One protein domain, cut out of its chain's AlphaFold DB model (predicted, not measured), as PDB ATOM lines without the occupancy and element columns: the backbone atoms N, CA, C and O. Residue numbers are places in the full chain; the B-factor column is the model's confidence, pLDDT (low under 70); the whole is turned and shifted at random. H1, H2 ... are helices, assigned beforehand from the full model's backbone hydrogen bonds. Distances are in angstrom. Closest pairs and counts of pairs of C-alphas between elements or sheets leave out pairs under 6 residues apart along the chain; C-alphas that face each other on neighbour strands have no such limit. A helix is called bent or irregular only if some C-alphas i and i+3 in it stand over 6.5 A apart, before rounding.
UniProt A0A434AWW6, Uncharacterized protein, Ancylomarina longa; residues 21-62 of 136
ATOM      1  N   TYR A  21      35.550  30.953 -47.019       90.62
ATOM      2  CA  TYR A  21      34.747  30.334 -45.960       90.62
ATOM      3  C   TYR A  21      34.017  29.081 -46.461       90.62
ATOM      4  O   TYR A  21      33.972  28.077 -45.758       90.62
ATOM      5  N   SER A  22      33.536  29.100 -47.708       90.81
ATOM      6  CA  SER A  22      32.824  27.981 -48.340       90.81
ATOM      7  C   SER A  22      33.655  26.695 -48.464       90.81
ATOM      8  O   SER A  22      33.089  25.610 -48.553       90.81
ATOM      9  N   LYS A  23      34.990  26.802 -48.460       94.12
ATOM     10  CA  LYS A  23      35.923  25.664 -48.536       94.12
ATOM     11  C   LYS A  23      36.527  25.299 -47.183       94.12
ATOM     12  O   LYS A  23      36.915  24.156 -46.972       94.12
ATOM     13  N   LYS A  24      36.669  26.286 -46.294       94.62
ATOM     14  CA  LYS A  24      37.352  26.147 -44.996       94.62
ATOM     15  C   LYS A  24      36.400  25.756 -43.868       94.62
ATOM     16  O   LYS A  24      36.832  25.140 -42.898       94.62
ATOM     17  N   ILE A  25      35.125  26.119 -43.982       94.56
ATOM     18  CA  ILE A  25      34.107  25.844 -42.971       94.56
ATOM     19  C   ILE A  25      33.289  24.636 -43.412       94.56
ATOM     20  O   ILE A  25      32.620  24.661 -44.442       94.56
ATOM     21  N   ASN A  26      33.305  23.585 -42.595       95.31
ATOM     22  CA  ASN A  26      32.394  22.467 -42.771       95.31
ATOM     23  C   ASN A  26      31.010  22.844 -42.217       95.31
ATOM     24  O   ASN A  26      30.826  22.949 -41.002       95.31
ATOM     25  N   ILE A  27      30.044  23.031 -43.116       95.00
ATOM     26  CA  ILE A  27      28.678  23.428 -42.764       95.00
ATOM     27  C   ILE A  27      27.960  22.379 -41.901       95.00
ATOM     28  O   ILE A  27      27.178  22.751 -41.028       95.00
ATOM     29  N   ASP A  28      28.282  21.091 -42.055       96.88
ATOM     30  CA  ASP A  28      27.686  20.018 -41.252       96.88
ATOM     31  C   ASP A  28      28.085  20.145 -39.780       96.88
ATOM     32  O   ASP A  28      27.268  19.909 -38.892       96.88
ATOM     33  N   LEU A  29      29.321  20.578 -39.504       97.38
ATOM     34  CA  LEU A  29      29.783  20.817 -38.134       97.38
ATOM     35  C   LEU A  29      29.103  22.040 -37.508       97.38
ATOM     36  O   LEU A  29      28.749  21.995 -36.330       97.38
ATOM     37  N   VAL A  30      28.863  23.099 -38.288       96.69
ATOM     38  CA  VAL A  30      28.103  24.276 -37.829       96.69
ATOM     39  C   VAL A  30      26.674  23.871 -37.461       96.69
ATOM     40  O   VAL A  30      26.186  24.213 -36.382       96.69
ATOM     41  N   TYR A  31      26.015  23.074 -38.308       97.06
ATOM     42  CA  TYR A  31      24.683  22.545 -38.010       97.06
ATOM     43  C   TYR A  31      24.682  21.586 -36.819       97.06
ATOM     44  O   TYR A  31      23.769  21.651 -35.995       97.06
ATOM     45  N   ALA A  32      25.693  20.725 -36.684       97.94
ATOM     46  CA  ALA A  32      25.818  19.826 -35.540       97.94
ATOM     47  C   ALA A  32      25.951  20.606 -34.223       97.94
ATOM     48  O   ALA A  32      25.289  20.267 -33.238       97.94
ATOM     49  N   GLN A  33      26.737  21.688 -34.215       97.69
ATOM     50  CA  GLN A  33      26.846  22.590 -33.069       97.69
ATOM     51  C   GLN A  33      25.504  23.260 -32.757       97.69
ATOM     52  O   GLN A  33      25.055  23.217 -31.612       97.69
ATOM     53  N   ALA A  34      24.827  23.827 -33.760       96.81
ATOM     54  CA  ALA A  34      23.520  24.454 -33.574       96.81
ATOM     55  C   ALA A  34      22.483  23.459 -33.019       96.81
ATOM     56  O   ALA A  34      21.766  23.764 -32.068       96.81
ATOM     57  N   TYR A  35      22.451  22.234 -33.552       97.00
ATOM     58  CA  TYR A  35      21.581  21.167 -33.060       97.00
ATOM     59  C   TYR A  35      21.877  20.812 -31.601       97.00
ATOM     60  O   TYR A  35      20.951  20.675 -30.796       97.00
ATOM     61  N   HIS A  36      23.156  20.690 -31.241       97.88
ATOM     62  CA  HIS A  36      23.567  20.443 -29.863       97.88
ATOM     63  C   HIS A  36      23.093  21.562 -28.923       97.88
ATOM     64  O   HIS A  36      22.490  21.255 -27.898       97.88
ATOM     65  N   LEU A  37      23.281  22.833 -29.299       97.62
ATOM     66  CA  LEU A  37      22.842  24.000 -28.519       97.62
ATOM     67  C   LEU A  37      21.323  24.017 -28.296       97.62
ATOM     68  O   LEU A  37      20.852  24.306 -27.196       97.62
ATOM     69  N   VAL A  38      20.540  23.632 -29.307       96.19
ATOM     70  CA  VAL A  38      19.084  23.472 -29.161       96.19
ATOM     71  C   VAL A  38      18.754  22.374 -28.145       96.19
ATOM     72  O   VAL A  38      17.888  22.554 -27.289       96.19
ATOM     73  N   LYS A  39      19.446  21.230 -28.205       97.00
ATOM     74  CA  LYS A  39      19.222  20.111 -27.274       97.00
ATOM     75  C   LYS A  39      19.609  20.446 -25.839       97.00
ATOM     76  O   LYS A  39      18.931  19.989 -24.920       97.00
ATOM     77  N   THR A  40      20.651  21.248 -25.648       97.19
ATOM     78  CA  THR A  40      21.094  21.709 -24.327       97.19
ATOM     79  C   THR A  40      20.334  22.937 -23.827       97.19
ATOM     80  O   THR A  40      20.617  23.401 -22.727       97.19
ATOM     81  N   LYS A  41      19.321  23.411 -24.574       94.88
ATOM     82  CA  LYS A  41      18.498  24.587 -24.243       94.88
ATOM     83  C   LYS A  41      19.344  25.842 -24.011       94.88
ATOM     84  O   LYS A  41      19.107  26.583 -23.061       94.88
ATOM     85  N   PHE A  42      20.339  26.049 -24.869       95.69
ATOM     86  CA  PHE A  42      21.146  27.260 -24.865       95.69
ATOM     87  C   PHE A  42      20.256  28.505 -24.982       95.69
ATOM     88  O   PHE A  42      19.352  28.546 -25.820       95.69
ATOM     89  N   ASP A  43      20.519  29.511 -24.149       92.50
ATOM     90  CA  ASP A  43      19.851  30.803 -24.252       92.50
ATOM     91  C   ASP A  43      20.496  31.614 -25.376       92.50
ATOM     92  O   ASP A  43      21.621  32.090 -25.254       92.50
ATOM     93  N   CYS A  44      19.791  31.718 -26.498       89.19
ATOM     94  CA  CYS A  44      20.232  32.472 -27.665       89.19
ATOM     95  C   CYS A  44      19.700  33.909 -27.690       89.19
ATOM     96  O   CYS A  44      19.845  34.587 -28.709       89.19
ATOM     97  N   ASN A  45      19.015  34.354 -26.633       88.31
ATOM     98  CA  ASN A  45      18.545  35.728 -26.558       88.31
ATOM     99  C   ASN A  45      19.717  36.665 -26.275       88.31
ATOM    100  O   ASN A  45      20.622  36.339 -25.512       88.31
ATOM    101  N   LEU A  46      19.660  37.854 -26.871       85.31
ATOM    102  CA  LEU A  46      20.588  38.923 -26.531       85.31
ATOM    103  C   LEU A  46      20.343  39.364 -25.086       85.31
ATOM    104  O   LEU A  46      19.200  39.581 -24.667       85.31
ATOM    105  N   SER A  47      21.426  39.532 -24.344       89.81
ATOM    106  CA  SER A  47      21.432  40.214 -23.059       89.81
ATOM    107  C   SER A  47      21.011  41.681 -23.211       89.81
ATOM    108  O   SER A  47      21.039  42.261 -24.300       89.81
ATOM    109  N   LEU A  48      20.635  42.311 -22.097       86.44
ATOM    110  CA  LEU A  48      20.283  43.736 -22.084       86.44
ATOM    111  C   LEU A  48      21.427  44.618 -22.603       86.44
ATOM    112  O   LEU A  48      21.174  45.576 -23.329       86.44
ATOM    113  N   ASP A  49      22.670  44.274 -22.273       89.69
ATOM    114  CA  ASP A  49      23.845  45.025 -22.711       89.69
ATOM    115  C   ASP A  49      24.058  44.902 -24.225       89.69
ATOM    116  O   ASP A  49      24.296  45.907 -24.893       89.69
ATOM    117  N   GLU A  50      23.873  43.707 -24.795       87.19
ATOM    118  CA  GLU A  50      23.951  43.489 -26.246       87.19
ATOM    119  C   GLU A  50      22.826  44.206 -27.003       87.19
ATOM    120  O   GLU A  50      23.049  44.739 -28.092       87.19
ATOM    121  N   ILE A  51      21.617  44.261 -26.430       85.19
ATOM    122  CA  ILE A  51      20.509  45.042 -26.991       85.19
ATOM    123  C   ILE A  51      20.878  46.528 -27.008       85.19
ATOM    124  O   ILE A  51      20.765  47.160 -28.056       85.19
ATOM    125  N   ASN A  52      21.362  47.074 -25.891       84.25
ATOM    126  CA  ASN A  52      21.757  48.482 -25.800       84.25
ATOM    127  C   ASN A  52      22.891  48.824 -26.779       84.25
ATOM    128  O   ASN A  52      22.858  49.866 -27.435       84.25
ATOM    129  N   GLU A  53      23.878  47.937 -26.920       85.88
ATOM    130  CA  GLU A  53      24.975  48.104 -27.871       85.88
ATOM    131  C   GLU A  53      24.470  48.097 -29.323       85.88
ATOM    132  O   GLU A  53      24.850  48.951 -30.129       85.88
ATOM    133  N   ASN A  54      23.565  47.174 -29.658       83.88
ATOM    134  CA  ASN A  54      22.927  47.115 -30.970       83.88
ATOM    135  C   ASN A  54      22.095  48.378 -31.247       83.88
ATOM    136  O   ASN A  54      22.219  48.982 -32.311       83.88
ATOM    137  N   GLU A  55      21.311  48.850 -30.277       80.38
ATOM    138  CA  GLU A  55      20.562  50.099 -30.413       80.38
ATOM    139  C   GLU A  55      21.483  51.297 -30.648       80.38
ATOM    140  O   GLU A  55      21.212  52.094 -31.548       80.38
ATOM    141  N   SER A  56      22.599  51.385 -29.920       82.06
ATOM    142  CA  SER A  56      23.609  52.426 -30.121       82.06
ATOM    143  C   SER A  56      24.215  52.384 -31.526       82.06
ATOM    144  O   SER A  56      24.392  53.436 -32.135       82.06
ATOM    145  N   ARG A  57      24.512  51.196 -32.071       81.19
ATOM    146  CA  ARG A  57      25.008  51.051 -33.454       81.19
ATOM    147  C   ARG A  57      23.942  51.440 -34.475       81.19
ATOM    148  O   ARG A  57      24.213  52.200 -35.403       81.19
ATOM    149  N   ASN A  58      22.711  50.975 -34.275       78.81
ATOM    150  CA  ASN A  58      21.585  51.239 -35.164       78.81
ATOM    151  C   ASN A  58      21.265  52.736 -35.286       78.81
ATOM    152  O   ASN A  58      20.768  53.155 -36.331       78.81
ATOM    153  N   GLN A  59      21.568  53.560 -34.274       76.12
ATOM    154  CA  GLN A  59      21.386  55.018 -34.345       76.12
ATOM    155  C   GLN A  59      22.093  55.653 -35.552       76.12
ATOM    156  O   GLN A  59      21.521  56.559 -36.160       76.12
ATOM    157  N   ALA A  60      23.277  55.164 -35.936       71.44
ATOM    158  CA  ALA A  60      24.028  55.682 -37.086       71.44
ATOM    159  C   ALA A  60      23.323  55.428 -38.432       71.44
ATOM    160  O   ALA A  60      23.515  56.174 -39.389       71.44
ATOM    161  N   PHE A  61      22.465  54.407 -38.493       71.25
ATOM    162  CA  PHE A  61      21.730  54.004 -39.695       71.25
ATOM    163  C   PHE A  61      20.283  54.513 -39.713       71.25
ATOM    164  O   PHE A  61      19.543  54.272 -40.671       71.25
ATOM    165  N   GLN A  62      19.845  55.222 -38.669       71.69
ATOM    166  CA  GLN A  62      18.516  55.825 -38.646       71.69
ATOM    167  C   GLN A  62      18.474  57.047 -39.566       71.69
ATOM    168  O   GLN A  62      19.187  58.028 -39.363       71.69
TER     169      GLN A  62
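Overview. This is residues 21 to 62 of the 136 residues of an uncharacterized protein of Ancylomarina longa (UniProt A0A434AWW6). The model is a wide, open U with splayed arms: H3, the longest helix, makes one arm, H2 makes the other, and the link of residues 40 to 47 makes the floor between them, with nothing packed in the hollow. The short helix H1 is a small turn at the tip of the H2 arm, past the end that is away from the floor. The printed part has 42 residues with three named helices, in the order H1, H2, H3 along the chain, and no named strand; the class is all helix. The whole is extended, with a radius of gyration of the C-alphas of 15.4 A, and flat, its C-alphas spanning 37 by 29 by 12 A.

Along the chain. H3 holds residues 48 to 61, 14 residues, and measures 20.4 A from its first to its last C-alpha. It begins with C-alpha 48 at (20.283, 43.736, -22.084) and ends with C-alpha 61 at (21.730, 54.004, -39.695). H2 holds residues 27 to 39, 13 residues, and measures 18.4 A from C-alpha 27 to C-alpha 39, which is at (19.222, 20.111, -27.274). H1 holds residues 21 to 24, with 5.0 A from first to last C-alpha, and begins with C-alpha 21 at (34.747, 30.334, -45.960).

Arrangement. H3 touches no helix. It is apart from H2, with no C-alpha of the one within 8 A of the other. From C-alpha 27 to C-alpha 39 of H2, z goes from -42.764 to -27.274; from C-alpha 48 to C-alpha 61 of H3, it goes from -22.084 to -39.695. H1 is apart from H2 and from H3, with no C-alpha of H1 within 8 A of a C-alpha of either. No two helices form a hairpin, and no helix is bent or irregular. In H2 every O i to N i+4 pair is within hydrogen-bond range, in H3 8 of 10 are, and H1 is too short for such a pair.

Size, cuts and confidence. The two C-alphas farthest apart are those of Lys 39 and Gln 62, at 37.5 A, and the first and last printed C-alphas, those of Tyr 21 and Gln 62, are 31.1 A apart. The link from H2 to H3, 8 residues, is short, and the link from H1 to H2, 2 residues, is tight. Residues 21 to 33, 35 to 41, 47 to 53 and 55 to 62 stand free. The printed part has no cut. Its mean pLDDT is 89.8, and no printed residue is under 70; the mean is 97 in H2, 93 in H1 and 82 in H3.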